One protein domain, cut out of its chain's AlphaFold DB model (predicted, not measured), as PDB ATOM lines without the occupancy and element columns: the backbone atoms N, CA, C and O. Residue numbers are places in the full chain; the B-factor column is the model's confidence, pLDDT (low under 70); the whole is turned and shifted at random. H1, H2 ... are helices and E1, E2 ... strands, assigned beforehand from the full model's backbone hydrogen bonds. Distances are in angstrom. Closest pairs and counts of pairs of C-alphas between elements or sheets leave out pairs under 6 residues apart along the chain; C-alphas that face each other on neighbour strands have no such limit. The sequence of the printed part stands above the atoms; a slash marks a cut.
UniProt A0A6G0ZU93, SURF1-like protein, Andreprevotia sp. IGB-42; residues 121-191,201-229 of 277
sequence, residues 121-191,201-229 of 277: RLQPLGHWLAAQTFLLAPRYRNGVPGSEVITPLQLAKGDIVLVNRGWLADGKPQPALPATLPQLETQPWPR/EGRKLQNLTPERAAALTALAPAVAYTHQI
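Overview. This is residues 121 to 191 and 201 to 229 of the 277 residues of the protein "SURF1-like protein" of Andreprevotia sp. IGB-42 (UniProt A0A6G0ZU93). A long, strongly twisted ribbon of two antiparallel strands, E4 and E5, runs through the middle of this domain, and E7, E6 and E1 follow on from the E5 side in one small curved wall. E1 turns a corner into E2, which pairs back on E4, so that this end makes a small ring; E3 lies along the other end of E4, and the single helix H1 crosses one face of the sheet. The printed part has 100 residues, with seven named strands and one named helix, H1, which comes along the chain after the sixth strand and before the seventh; the strands make one mixed, branched sheet in which E4 has three neighbours, and the class is mostly strand. The whole is compact, with a radius of gyration of the C-alphas of 12.9 A and spans of 40 by 28 by 25 A.

Along the chain. Find C-alpha 121 at (3.126, -42.783, 23.598), where E1, residues 121 to 124, begins. It runs on into E2, residues 126 to 128, at 87 degrees. E3, residues 134 to 141, is 18.3 A long and bends by 71 degrees at residue 138. Next look for C-alpha 144 at (-25.390, -49.747, 23.278): from there E4 runs 33.6 A to residue 155. E5, residues 160 to 169, returns over 26.3 A. E6 is residues 184 to 187, H1 is residues 210 to 217, 10.5 A long, and E7, residues 224 to 228, runs 12.7 A to C-alpha 228 at (-5.814, -42.516, 27.318).

Arrangement. Begin with E4, where E2 and E3 lie on one side and E5 on the other. E4 and E5 form a hairpin, with N 153 and O 161 2.8 A apart. E3 and E4 form another, with N 136 and O 148 at 2.8 A. E2 is antiparallel to E4, with N 127 and O 154 at 3.0 A. On the other side of E5 from E4, E7 is parallel to it, with N 164 and O 226 at 2.8 A. E6 is antiparallel to E7, with N 185 and O 227 at 2.9 A, and E1 to E6, with N 122 and O 184 at 2.8 A. H1 is on the sheet at a height of 9.1 A, across the strands at 86 degrees to E4 on the local plane; its O i to N i+4 pairs are within hydrogen-bond range.

Size, cuts and confidence. The C-alphas of Gly 143 and Lys 157, the two farthest apart, are 40.9 A apart. Residues 192 to 200 are not printed, and C-alphas 191 and 201 stand 20.9 A apart across this cut. The link from E5 to E6, residues 170 to 183, is long. The mean pLDDT of the printed part is 94.6, and no printed residue is under 70.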
ATOM      1  N   ARG A 121       3.448 -42.549  22.190       96.12
ATOM      2  CA  ARG A 121       3.126 -42.783  23.598       96.12
ATOM      3  C   ARG A 121       3.933 -41.849  24.490       96.12
ATOM      4  O   ARG A 121       5.157 -41.782  24.376       96.12
ATOM      5  N   LEU A 122       3.251 -41.145  25.380       96.88
ATOM      6  CA  LEU A 122       3.815 -40.093  26.217       96.88
ATOM      7  C   LEU A 122       3.264 -40.185  27.639       96.88
ATOM      8  O   LEU A 122       2.125 -40.593  27.862       96.88
ATOM      9  N   GLN A 123       4.076 -39.764  28.601       97.31
ATOM     10  CA  GLN A 123       3.671 -39.555  29.983       97.31
ATOM     11  C   GLN A 123       3.465 -38.048  30.199       97.31
ATOM     12  O   GLN A 123       4.449 -37.313  30.307       97.31
ATOM     13  N   PRO A 124       2.219 -37.549  30.227       97.25
ATOM     14  CA  PRO A 124       1.963 -36.123  30.380       97.25
ATOM     15  C   PRO A 124       2.378 -35.633  31.772       97.25
ATOM     16  O   PRO A 124       2.235 -36.339  32.774       97.25
ATOM     17  N   LEU A 125       2.849 -34.391  31.821       97.81
ATOM     18  CA  LEU A 125       3.131 -33.631  33.033       97.81
ATOM     19  C   LEU A 125       2.215 -32.412  33.057       97.81
ATOM     20  O   LEU A 125       2.270 -31.595  32.139       97.81
ATOM     21  N   GLY A 126       1.387 -32.281  34.090       96.88
ATOM     22  CA  GLY A 126       0.409 -31.203  34.180       96.88
ATOM     23  C   GLY A 126      -0.749 -31.549  35.105       96.88
ATOM     24  O   GLY A 126      -0.576 -32.296  36.069       96.88
ATOM     25  N   HIS A 127      -1.936 -31.034  34.799       97.12
ATOM     26  CA  HIS A 127      -3.148 -31.349  35.548       97.12
ATOM     27  C   HIS A 127      -4.392 -31.362  34.657       97.12
ATOM     28  O   HIS A 127      -4.460 -30.740  33.595       97.12
ATOM     29  N   TRP A 128      -5.413 -32.076  35.120       97.06
ATOM     30  CA  TRP A 128      -6.718 -32.111  34.476       97.06
ATOM     31  C   TRP A 128      -7.456 -30.775  34.598       97.06
ATOM     32  O   TRP A 128      -7.357 -30.086  35.614       97.06
ATOM     33  N   LEU A 129      -8.270 -30.454  33.593       97.00
ATOM     34  CA  LEU A 129      -9.251 -29.367  33.626       97.00
ATOM     35  C   LEU A 129     -10.662 -29.966  33.709       97.00
ATOM     36  O   LEU A 129     -11.422 -29.964  32.742       97.00
ATOM     37  N   ALA A 130     -11.004 -30.513  34.879       93.88
ATOM     38  CA  ALA A 130     -12.212 -31.316  35.105       93.88
ATOM     39  C   ALA A 130     -13.512 -30.632  34.644       93.88
ATOM     40  O   ALA A 130     -14.332 -31.243  33.955       93.88
ATOM     41  N   ALA A 131     -13.656 -29.344  34.980       93.75
ATOM     42  CA  ALA A 131     -14.825 -28.525  34.657       93.75
ATOM     43  C   ALA A 131     -15.038 -28.319  33.147       93.75
ATOM     44  O   ALA A 131     -16.111 -27.897  32.724       93.75
ATOM     45  N   GLN A 132     -14.028 -28.629  32.332       95.56
ATOM     46  CA  GLN A 132     -14.029 -28.431  30.885       95.56
ATOM     47  C   GLN A 132     -14.212 -29.745  30.116       95.56
ATOM     48  O   GLN A 132     -13.862 -29.831  28.941       95.56
ATOM     49  N   THR A 133     -14.747 -30.781  30.768       95.94
ATOM     50  CA  THR A 133     -15.000 -32.071  30.118       95.94
ATOM     51  C   THR A 133     -16.122 -31.964  29.087       95.94
ATOM     52  O   THR A 133     -17.165 -31.365  29.344       95.94
ATOM     53  N   PHE A 134     -15.910 -32.591  27.934       95.75
ATOM     54  CA  PHE A 134     -16.883 -32.748  26.864       95.75
ATOM     55  C   PHE A 134     -17.354 -34.197  26.760       95.75
ATOM     56  O   PHE A 134     -16.602 -35.132  27.040       95.75
ATOM     57  N   LEU A 135     -18.584 -34.374  26.284       95.69
ATOM     58  CA  LEU A 135     -19.152 -35.675  25.947       95.69
ATOM     59  C   LEU A 135     -19.423 -35.722  24.445       95.69
ATOM     60  O   LEU A 135     -20.271 -34.978  23.951       95.69
ATOM     61  N   LEU A 136     -18.718 -36.589  23.717       95.31
ATOM     62  CA  LEU A 136     -18.964 -36.779  22.289       95.31
ATOM     63  C   LEU A 136     -20.013 -37.853  22.064       95.31
ATOM     64  O   LEU A 136     -19.762 -39.025  22.334       95.31
ATOM     65  N   ALA A 137     -21.181 -37.462  21.566       93.75
ATOM     66  CA  ALA A 137     -22.340 -38.328  21.407       93.75
ATOM     67  C   ALA A 137     -23.105 -38.011  20.108       93.75
ATOM     68  O   ALA A 137     -23.111 -36.865  19.669       93.75
ATOM     69  N   PRO A 138     -23.794 -38.994  19.509       93.31
ATOM     70  CA  PRO A 138     -23.864 -40.390  19.935       93.31
ATOM     71  C   PRO A 138     -22.611 -41.188  19.535       93.31
ATOM     72  O   PRO A 138     -22.011 -40.970  18.477       93.31
ATOM     73  N   ARG A 139     -22.219 -42.139  20.386       94.25
ATOM     74  CA  ARG A 139     -21.190 -43.150  20.113       94.25
ATOM     75  C   ARG A 139     -21.727 -44.509  20.529       94.25
ATOM     76  O   ARG A 139     -22.064 -44.705  21.690       94.25
ATOM     77  N   TYR A 140     -21.802 -45.443  19.591       94.25
ATOM     78  CA  TYR A 140     -22.326 -46.781  19.852       94.25
ATOM     79  C   TYR A 140     -21.186 -47.774  20.069       94.25
ATOM     80  O   TYR A 140     -20.222 -47.795  19.302       94.25
ATOM     81  N   ARG A 141     -21.313 -48.630  21.085       93.62
ATOM     82  CA  ARG A 141     -20.420 -49.774  21.319       93.62
ATOM     83  C   ARG A 141     -21.271 -51.008  21.591       93.62
ATOM     84  O   ARG A 141     -22.113 -50.990  22.480       93.62
ATOM     85  N   ASN A 142     -21.078 -52.066  20.801       90.62
ATOM     86  CA  ASN A 142     -21.820 -53.332  20.915       90.62
ATOM     87  C   ASN A 142     -23.353 -53.154  20.978       90.62
ATOM     88  O   ASN A 142     -24.027 -53.788  21.781       90.62
ATOM     89  N   GLY A 143     -23.900 -52.252  20.156       93.25
ATOM     90  CA  GLY A 143     -25.340 -51.961  20.109       93.25
ATOM     91  C   GLY A 143     -25.862 -51.052  21.229       93.25
ATOM     92  O   GLY A 143     -27.031 -50.685  21.203       93.25
ATOM     93  N   VAL A 144     -25.015 -50.639  22.175       95.25
ATOM     94  CA  VAL A 144     -25.390 -49.747  23.278       95.25
ATOM     95  C   VAL A 144     -25.014 -48.300  22.932       95.25
ATOM     96  O   VAL A 144     -23.872 -48.065  22.515       95.25
ATOM     97  N   PRO A 145     -25.933 -47.324  23.078       96.06
ATOM     98  CA  PRO A 145     -25.618 -45.910  22.918       96.06
ATOM     99  C   PRO A 145     -24.799 -45.381  24.101       96.06
ATOM    100  O   PRO A 145     -24.900 -45.848  25.238       96.06
ATOM    101  N   GLY A 146     -23.968 -44.392  23.822       96.00
ATOM    102  CA  GLY A 146     -23.119 -43.762  24.813       96.00
ATOM    103  C   GLY A 146     -22.386 -42.556  24.254       96.00
ATOM    104  O   GLY A 146     -22.714 -42.018  23.189       96.00
ATOM    105  N   SER A 147     -21.352 -42.154  24.978       96.25
ATOM    106  CA  SER A 147     -20.538 -40.990  24.670       96.25
ATOM    107  C   SER A 147     -19.059 -41.247  24.926       96.25
ATOM    108  O   SER A 147     -18.693 -42.047  25.782       96.25
ATOM    109  N   GLU A 148     -18.190 -40.579  24.179       96.44
ATOM    110  CA  GLU A 148     -16.764 -40.523  24.505       96.44
ATOM    111  C   GLU A 148     -16.493 -39.344  25.436       96.44
ATOM    112  O   GLU A 148     -16.924 -38.220  25.176       96.44
ATOM    113  N   VAL A 149     -15.776 -39.604  26.525       96.56
ATOM    114  CA  VAL A 149     -15.456 -38.602  27.542       96.56
ATOM    115  C   VAL A 149     -14.135 -37.938  27.176       96.56
ATOM    116  O   VAL A 149     -13.075 -38.559  27.274       96.56
ATOM    117  N   ILE A 150     -14.190 -36.671  26.767       97.25
ATOM    118  CA  ILE A 150     -13.004 -35.892  26.401       97.25
ATOM    119  C   ILE A 150     -12.724 -34.872  27.495       97.25
ATOM    120  O   ILE A 150     -13.447 -33.885  27.625       97.25
ATOM    121  N   THR A 151     -11.664 -35.072  28.270       97.31
ATOM    122  CA  THR A 151     -11.264 -34.115  29.310       97.31
ATOM    123  C   THR A 151      -9.996 -33.384  28.872       97.31
ATOM    124  O   THR A 151      -8.996 -34.039  28.568       97.31
ATOM    125  N   PRO A 152      -9.998 -32.040  28.837       97.75
ATOM    126  CA  PRO A 152      -8.785 -31.282  28.587       97.75
ATOM    127  C   PRO A 152      -7.771 -31.461  29.720       97.75
ATOM    128  O   PRO A 152      -8.120 -31.497  30.904       97.75
ATOM    129  N   LEU A 153      -6.503 -31.541  29.346       97.81
ATOM    130  CA  LEU A 153      -5.359 -31.578  30.239       97.81
ATOM    131  C   LEU A 153      -4.472 -30.381  29.903       97.81
ATOM    132  O   LEU A 153      -4.121 -30.181  28.740       97.81
ATOM    133  N   GLN A 154      -4.132 -29.583  30.912       98.19
ATOM    134  CA  GLN A 154      -3.155 -28.513  30.763       98.19
ATOM    135  C   GLN A 154      -1.780 -29.065  31.110       98.19
ATOM    136  O   GLN A 154      -1.554 -29.532  32.230       98.19
ATOM    137  N   LEU A 155      -0.879 -29.050  30.135       98.19
ATOM    138  CA  LEU A 155       0.501 -29.468  30.322       98.19
ATOM    139  C   LEU A 155       1.269 -28.419  31.136       98.19
ATOM    140  O   LEU A 155       0.882 -27.255  31.206       98.19
ATOM    141  N   ALA A 156       2.393 -28.817  31.729       97.88
ATOM    142  CA  ALA A 156       3.188 -27.968  32.617       97.88
ATOM    143  C   ALA A 156       3.683 -26.657  31.965       97.88
ATOM    144  O   ALA A 156       3.904 -25.677  32.669       97.88
ATOM    145  N   LYS A 157       3.840 -26.612  30.634       97.19
ATOM    146  CA  LYS A 157       4.181 -25.392  29.876       97.19
ATOM    147  C   LYS A 157       2.969 -24.539  29.474       97.19
ATOM    148  O   LYS A 157       3.144 -23.527  28.806       97.19
ATOM    149  N   GLY A 158       1.759 -24.931  29.869       96.88
ATOM    150  CA  GLY A 158       0.513 -24.207  29.613       96.88
ATOM    151  C   GLY A 158      -0.278 -24.690  28.395       96.88
ATOM    152  O   GLY A 158      -1.446 -24.323  28.271       96.88
ATOM    153  N   ASP A 159       0.316 -25.534  27.543       97.50
ATOM    154  CA  ASP A 159      -0.345 -26.107  26.368       97.50
ATOM    155  C   ASP A 159      -1.564 -26.954  26.756       97.50
ATOM    156  O   ASP A 159      -1.533 -27.713  27.727       97.50
ATOM    157  N   ILE A 160      -2.630 -26.860  25.962       97.94
ATOM    158  CA  ILE A 160      -3.859 -27.632  26.167       97.94
ATOM    159  C   ILE A 160      -3.848 -28.873  25.280       97.94
ATOM    160  O   ILE A 160      -3.587 -28.798  24.080       97.94
ATOM    161  N   VAL A 161      -4.190 -30.017  25.859       97.75
ATOM    162  CA  VAL A 161      -4.334 -31.293  25.155       97.75
ATOM    163  C   VAL A 161      -5.725 -31.838  25.405       97.75
ATOM    164  O   VAL A 161      -6.205 -31.837  26.538       97.75
ATOM    165  N   LEU A 162      -6.378 -32.331  24.358       98.00
ATOM    166  CA  LEU A 162      -7.640 -33.044  24.510       98.00
ATOM    167  C   LEU A 162      -7.357 -34.530  24.703       98.00
ATOM    168  O   LEU A 162      -6.754 -35.173  23.842       98.00
ATOM    169  N   VAL A 163      -7.802 -35.072  25.836       97.56
ATOM    170  CA  VAL A 163      -7.644 -36.491  26.148       97.56
ATOM    171  C   VAL A 163      -8.984 -37.192  26.035       97.56
ATOM    172  O   VAL A 163      -9.888 -36.950  26.835       97.56
ATOM    173  N   ASN A 164      -9.101 -38.099  25.069       97.31
ATOM    174  CA  ASN A 164     -10.177 -39.073  25.038       97.31
ATOM    175  C   ASN A 164      -9.911 -40.142  26.095       97.31
ATOM    176  O   ASN A 164      -9.004 -40.967  25.965       97.31
ATOM    177  N   ARG A 165     -10.693 -40.098  27.169       96.38
ATOM    178  CA  ARG A 165     -10.545 -41.002  28.307       96.38
ATOM    179  C   ARG A 165     -11.172 -42.365  28.056       96.38
ATOM    180  O   ARG A 165     -10.791 -43.314  28.731       96.38
ATOM    181  N   GLY A 166     -12.109 -42.470  27.116       95.62
ATOM    182  CA  GLY A 166     -12.837 -43.702  26.834       95.62
ATOM    183  C   GLY A 166     -14.321 -43.472  26.580       95.62
ATOM    184  O   GLY A 166     -14.832 -42.355  26.652       95.62
ATOM    185  N   TRP A 167     -15.008 -44.571  26.290       96.50
ATOM    186  CA  TRP A 167     -16.443 -44.602  26.058       96.50
ATOM    187  C   TRP A 167     -17.215 -44.895  27.350       96.50
ATOM    188  O   TRP A 167     -16.848 -45.783  28.124       96.50
ATOM    189  N   LEU A 168     -18.308 -44.162  27.548       95.62
ATOM    190  CA  LEU A 168     -19.245 -44.263  28.659       95.62
ATOM    191  C   LEU A 168     -20.647 -44.544  28.108       95.62
ATOM    192  O   LEU A 168     -21.143 -43.795  27.267       95.62
ATOM    193  N   ALA A 169     -21.293 -45.600  28.600       95.69
ATOM    194  CA  ALA A 169     -22.684 -45.899  28.262       95.69
ATOM    195  C   ALA A 169     -23.624 -44.790  28.760       95.69
ATOM    196  O   ALA A 169     -23.410 -44.238  29.843       95.69
ATOM    197  N   ASP A 170     -24.683 -44.499  28.006       93.56
ATOM    198  CA  ASP A 170     -25.679 -43.510  28.423       93.56
ATOM    199  C   ASP A 170     -26.340 -43.900  29.760       93.56
ATOM    200  O   ASP A 170     -26.511 -45.077  30.083       93.56
ATOM    201  N   GLY A 171     -26.686 -42.893  30.569       88.50
ATOM    202  CA  GLY A 171     -27.287 -43.077  31.896       88.50
ATOM    203  C   GLY A 171     -26.302 -43.438  33.014       88.50
ATOM    204  O   GLY A 171     -26.687 -43.419  34.182       88.50
ATOM    205  N   LYS A 172     -25.028 -43.717  32.703       91.38
ATOM    206  CA  LYS A 172     -23.988 -43.856  33.731       91.38
ATOM    207  C   LYS A 172     -23.481 -42.485  34.197       91.38
ATOM    208  O   LYS A 172     -23.360 -41.573  33.376       91.38
ATOM    209  N   PRO A 173     -23.150 -42.329  35.492       90.06
ATOM    210  CA  PRO A 173     -22.530 -41.105  35.977       90.06
ATOM    211  C   PRO A 173     -21.156 -40.917  35.333       90.06
ATOM    212  O   PRO A 173     -20.448 -41.885  35.044       90.06
ATOM    213  N   GLN A 174     -20.769 -39.658  35.135       87.25
ATOM    214  CA  GLN A 174     -19.433 -39.347  34.651       87.25
ATOM    215  C   GLN A 174     -18.394 -39.829  35.677       87.25
ATOM    216  O   GLN A 174     -18.498 -39.491  36.858       87.25
ATOM    217  N   PRO A 175     -17.379 -40.591  35.249       88.31
ATOM    218  CA  PRO A 175     -16.404 -41.129  36.173       88.31
ATOM    219  C   PRO A 175     -15.438 -40.070  36.692       88.31
ATOM    220  O   PRO A 175     -15.019 -39.159  35.962       88.31
ATOM    221  N   ALA A 176     -15.022 -40.261  37.945       89.62
ATOM    222  CA  ALA A 176     -13.977 -39.472  38.576       89.62
ATOM    223  C   ALA A 176     -12.685 -39.498  37.745       89.62
ATOM    224  O   ALA A 176     -12.424 -40.420  36.968       89.62
ATOM    225  N   LEU A 177     -11.879 -38.451  37.884       90.00
ATOM    226  CA  LEU A 177     -10.575 -38.387  37.236       90.00
ATOM    227  C   LEU A 177      -9.584 -39.309  37.955       90.00
ATOM    228  O   LEU A 177      -9.647 -39.424  39.182       90.00
ATOM    229  N   PRO A 178      -8.654 -39.944  37.226       87.81
ATOM    230  CA  PRO A 178      -7.601 -40.717  37.862       87.81
ATOM    231  C   PRO A 178      -6.696 -39.792  38.683       87.81
ATOM    232  O   PRO A 178      -6.336 -38.705  38.227       87.81
ATOM    233  N   ALA A 179      -6.313 -40.244  39.880       86.12
ATOM    234  CA  ALA A 179      -5.438 -39.491  40.781       86.12
ATOM    235  C   ALA A 179      -4.049 -39.245  40.169       86.12
ATOM    236  O   ALA A 179      -3.463 -38.179  40.337       86.12
ATOM    237  N   THR A 180      -3.537 -40.226  39.426       90.75
ATOM    238  CA  THR A 180      -2.289 -40.129  38.665       90.75
ATOM    239  C   THR A 180      -2.585 -39.905  37.192       90.75
ATOM    240  O   THR A 180      -3.478 -40.550  36.635       90.75
ATOM    241  N   LEU A 181      -1.805 -39.047  36.534       93.94
ATOM    242  CA  LEU A 181      -1.957 -38.844  35.099       93.94
ATOM    243  C   LEU A 181      -1.631 -40.132  34.322       93.94
ATOM    244  O   LEU A 181      -0.549 -40.699  34.506       93.94
ATOM    245  N   PRO A 182      -2.538 -40.594  33.449       94.62
ATOM    246  CA  PRO A 182      -2.321 -41.792  32.659       94.62
ATOM    247  C   PRO A 182      -1.354 -41.524  31.505       94.62
ATOM    248  O   PRO A 182      -1.175 -40.385  31.074       94.62
ATOM    249  N   GLN A 183      -0.784 -42.593  30.960       96.00
ATOM    250  CA  GLN A 183      -0.084 -42.544  29.685       96.00
ATOM    251  C   GLN A 183      -1.076 -42.236  28.568       96.00
ATOM    252  O   GLN A 183      -2.207 -42.743  28.540       96.00
ATOM    253  N   LEU A 184      -0.618 -41.414  27.636       96.62
ATOM    254  CA  LEU A 184      -1.384 -40.938  26.500       96.62
ATOM    255  C   LEU A 184      -0.740 -41.425  25.212       96.62
ATOM    256  O   LEU A 184       0.481 -41.470  25.106       96.62
ATOM    257  N   GLU A 185      -1.559 -41.741  24.219       96.88
ATOM    258  CA  GLU A 185      -1.116 -41.918  22.842       96.88
ATOM    259  C   GLU A 185      -1.679 -40.789  21.990       96.88
ATOM    260  O   GLU A 185      -2.896 -40.613  21.923       96.88
ATOM    261  N   THR A 186      -0.812 -40.026  21.335       96.62
ATOM    262  CA  THR A 186      -1.231 -38.984  20.393       96.62
ATOM    263  C   THR A 186      -1.936 -39.603  19.201       96.62
ATOM    264  O   THR A 186      -1.594 -40.689  18.738       96.62
ATOM    265  N   GLN A 187      -2.952 -38.921  18.699       96.00
ATOM    266  CA  GLN A 187      -3.736 -39.381  17.565       96.00
ATOM    267  C   GLN A 187      -3.871 -38.257  16.551       96.00
ATOM    268  O   GLN A 187      -3.945 -37.087  16.944       96.00
ATOM    269  N   PRO A 188      -4.011 -38.604  15.261       94.38
ATOM    270  CA  PRO A 188      -4.458 -37.630  14.289       94.38
ATOM    271  C   PRO A 188      -5.816 -37.074  14.721       94.38
ATOM    272  O   PRO A 188      -6.673 -37.794  15.246       94.38
ATOM    273  N   TRP A 189      -6.031 -35.789  14.453       94.12
ATOM    274  CA  TRP A 189      -7.310 -35.146  14.723       94.12
ATOM    275  C   TRP A 189      -8.463 -35.907  14.047       94.12
ATOM    276  O   TRP A 189      -8.363 -36.221  12.851       94.12
ATOM    277  N   PRO A 190      -9.564 -36.194  14.773       91.25
ATOM    278  CA  PRO A 190     -10.722 -36.858  14.198       91.25
ATOM    279  C   PRO A 190     -11.242 -36.081  12.991       91.25
ATOM    280  O   PRO A 190     -11.553 -34.894  13.082       91.25
ATOM    281  N   ARG A 191     -11.348 -36.762  11.851       90.31
ATOM    282  CA  ARG A 191     -11.951 -36.198  10.644       90.31
ATOM    283  C   ARG A 191     -13.417 -36.578  10.601       90.31
ATOM    284  O   ARG A 191     -13.763 -37.746  10.759       90.31
ATOM    285  N   GLU A 201     -25.397 -29.085  22.911       82.56
ATOM    286  CA  GLU A 201     -26.159 -29.021  24.160       82.56
ATOM    287  C   GLU A 201     -25.170 -28.897  25.322       82.56
ATOM    288  O   GLU A 201     -24.676 -29.883  25.875       82.56
ATOM    289  N   GLY A 202     -24.794 -27.657  25.641       85.38
ATOM    290  CA  GLY A 202     -23.768 -27.371  26.642       85.38
ATOM    291  C   GLY A 202     -22.415 -27.989  26.270       85.38
ATOM    292  O   GLY A 202     -21.756 -27.548  25.331       85.38
ATOM    293  N   ARG A 203     -21.989 -29.017  27.019       88.94
ATOM    294  CA  ARG A 203     -20.727 -29.755  26.805       88.94
ATOM    295  C   ARG A 203     -20.898 -31.071  26.037       88.94
ATOM    296  O   ARG A 203     -19.917 -31.794  25.857       88.94
ATOM    297  N   LYS A 204     -22.113 -31.389  25.583       92.50
ATOM    298  CA  LYS A 204     -22.409 -32.575  24.774       92.50
ATOM    299  C   LYS A 204     -22.440 -32.200  23.290       92.50
ATOM    300  O   LYS A 204     -23.169 -31.295  22.889       92.50
ATOM    301  N   LEU A 205     -21.603 -32.860  22.492       93.06
ATOM    302  CA  LEU A 205     -21.289 -32.475  21.111       93.06
ATOM    303  C   LEU A 205     -21.223 -33.713  20.214       93.06
ATOM    304  O   LEU A 205     -20.815 -34.773  20.665       93.06
ATOM    305  N   GLN A 206     -21.524 -33.589  18.923       92.25
ATOM    306  CA  GLN A 206     -21.290 -34.695  17.982       92.25
ATOM    307  C   GLN A 206     -19.825 -34.792  17.555       92.25
ATOM    308  O   GLN A 206     -19.245 -35.882  17.498       92.25
ATOM    309  N   ASN A 207     -19.242 -33.630  17.264       92.50
ATOM    310  CA  ASN A 207     -17.886 -33.478  16.770       92.50
ATOM    311  C   ASN A 207     -17.181 -32.342  17.512       92.50
ATOM    312  O   ASN A 207     -17.800 -31.330  17.862       92.50
ATOM    313  N   LEU A 208     -15.875 -32.498  17.707       92.94
ATOM    314  CA  LEU A 208     -15.042 -31.563  18.449       92.94
ATOM    315  C   LEU A 208     -13.787 -31.244  17.645       92.94
ATOM    316  O   LEU A 208     -13.036 -32.145  17.283       92.94
ATOM    317  N   THR A 209     -13.576 -29.955  17.388       93.94
ATOM    318  CA  THR A 209     -12.320 -29.417  16.853       93.94
ATOM    319  C   THR A 209     -11.569 -28.670  17.958       93.94
ATOM    320  O   THR A 209     -12.199 -28.287  18.954       93.94
ATOM    321  N   PRO A 210     -10.255 -28.422  17.804       94.62
ATOM    322  CA  PRO A 210      -9.509 -27.584  18.740       94.62
ATOM    323  C   PRO A 210     -10.137 -26.194  18.914       94.62
ATOM    324  O   PRO A 210     -10.217 -25.685  20.029       94.62
ATOM    325  N   GLU A 211     -10.637 -25.601  17.831       93.81
ATOM    326  CA  GLU A 211     -11.232 -24.261  17.816       93.81
ATOM    327  C   GLU A 211     -12.587 -24.256  18.528       93.81
ATOM    328  O   GLU A 211     -12.863 -23.371  19.335       93.81
ATOM    329  N   ARG A 212     -13.421 -25.279  18.291       92.69
ATOM    330  CA  ARG A 212     -14.704 -25.447  18.988       92.69
ATOM    331  C   ARG A 212     -14.484 -25.691  20.482       92.69
ATOM    332  O   ARG A 212     -15.207 -25.136  21.305       92.69
ATOM    333  N   ALA A 213     -13.468 -26.480  20.840       94.25
ATOM    334  CA  ALA A 213     -13.091 -26.706  22.231       94.25
ATOM    335  C   ALA A 213     -12.659 -25.400  22.916       94.25
ATOM    336  O   ALA A 213     -13.153 -25.087  24.002       94.25
ATOM    337  N   ALA A 214     -11.792 -24.619  22.265       95.38
ATOM    338  CA  ALA A 214     -11.337 -23.318  22.749       95.38
ATOM    339  C   ALA A 214     -12.504 -22.339  22.933       95.38
ATOM    340  O   ALA A 214     -12.675 -21.788  24.017       95.38
ATOM    341  N   ALA A 215     -13.367 -22.198  21.922       93.31
ATOM    342  CA  ALA A 215     -14.513 -21.293  21.963       93.31
ATOM    343  C   ALA A 215     -15.473 -21.609  23.119       93.31
ATOM    344  O   ALA A 215     -15.941 -20.704  23.805       93.31
ATOM    345  N   LEU A 216     -15.739 -22.893  23.375       93.06
ATOM    346  CA  LEU A 216     -16.646 -23.294  24.448       93.06
ATOM    347  C   LEU A 216     -16.008 -23.167  25.839       93.06
ATOM    348  O   LEU A 216     -16.730 -23.054  26.823       93.06
ATOM    349  N   THR A 217     -14.686 -23.282  25.975       93.81
ATOM    350  CA  THR A 217     -13.985 -23.314  27.282       93.81
ATOM    351  C   THR A 217     -13.296 -22.006  27.655       93.81
ATOM    352  O   THR A 217     -12.883 -21.868  28.804       93.81
ATOM    353  N   ALA A 218     -13.160 -21.074  26.708       93.38
ATOM    354  CA  ALA A 218     -12.278 -19.910  26.796       93.38
ATOM    355  C   ALA A 218     -10.798 -20.269  27.068       93.38
ATOM    356  O   ALA A 218     -10.043 -19.460  27.603       93.38
ATOM    357  N   LEU A 219     -10.376 -21.487  26.704       94.75
ATOM    358  CA  LEU A 219      -8.978 -21.922  26.744       94.75
ATOM    359  C   LEU A 219      -8.276 -21.647  25.408       94.75
ATOM    360  O   LEU A 219      -8.918 -21.397  24.387       94.75
ATOM    361  N   ALA A 220      -6.948 -21.764  25.403       96.19
ATOM    362  CA  ALA A 220      -6.181 -21.804  24.163       96.19
ATOM    363  C   ALA A 220      -6.569 -23.033  23.305       96.19
ATOM    364  O   ALA A 220      -6.915 -24.082  23.866       96.19
ATOM    365  N   PRO A 221      -6.489 -22.942  21.961       96.69
ATOM    366  CA  PRO A 221      -6.666 -24.090  21.077       96.69
ATOM    367  C   PRO A 221      -5.743 -25.241  21.465       96.69
ATOM    368  O   PRO A 221      -4.555 -25.047  21.723       96.69
ATOM    369  N   ALA A 222      -6.304 -26.446  21.512       97.00
ATOM    370  CA  ALA A 222      -5.544 -27.618  21.900       97.00
ATOM    371  C   ALA A 222      -4.475 -27.965  20.852       97.00
ATOM    372  O   ALA A 222      -4.757 -28.009  19.656       97.00
ATOM    373  N   VAL A 223      -3.260 -28.260  21.312       96.56
ATOM    374  CA  VAL A 223      -2.109 -28.562  20.445       96.56
ATOM    375  C   VAL A 223      -2.089 -30.015  19.973       96.56
ATOM    376  O   VAL A 223      -1.416 -30.339  18.997       96.56
ATOM    377  N   ALA A 224      -2.825 -30.898  20.657       97.06
ATOM    378  CA  ALA A 224      -2.894 -32.318  20.343       97.06
ATOM    379  C   ALA A 224      -4.213 -32.957  20.804       97.06
ATOM    380  O   ALA A 224      -4.837 -32.527  21.782       97.06
ATOM    381  N   TYR A 225      -4.579 -34.036  20.115       97.50
ATOM    382  CA  TYR A 225      -5.620 -34.976  20.510       97.50
ATOM    383  C   TYR A 225      -4.964 -36.296  20.911       97.50
ATOM    384  O   TYR A 225      -4.025 -36.758  20.263       97.50
ATOM    385  N   THR A 226      -5.420 -36.895  22.006       97.75
ATOM    386  CA  THR A 226      -4.794 -38.093  22.571       97.75
ATOM    387  C   THR A 226      -5.831 -39.095  23.043       97.75
ATOM    388  O   THR A 226      -6.931 -38.731  23.452       97.75
ATOM    389  N   HIS A 227      -5.462 -40.368  23.025       97.31
ATOM    390  CA  HIS A 227      -6.182 -41.433  23.702       97.31
ATOM    391  C   HIS A 227      -5.500 -41.754  25.026       97.31
ATOM    392  O   HIS A 227      -4.279 -41.887  25.095       97.31
ATOM    393  N   GLN A 228      -6.293 -41.933  26.076       95.94
ATOM    394  CA  GLN A 228      -5.814 -42.516  27.318       95.94
ATOM    395  C   GLN A 228      -5.573 -44.017  27.114       95.94
ATOM    396  O   GLN A 228      -6.514 -44.760  26.830       95.94
ATOM    397  N   ILE A 229      -4.329 -44.473  27.282       93.94
ATOM    398  CA  ILE A 229      -3.946 -45.878  27.042       93.94
ATOM    399  C   ILE A 229      -3.582 -46.648  28.312       93.94
ATOM    400  O   ILE A 229      -3.462 -47.870  28.267       93.94
TER     401      ILE A 229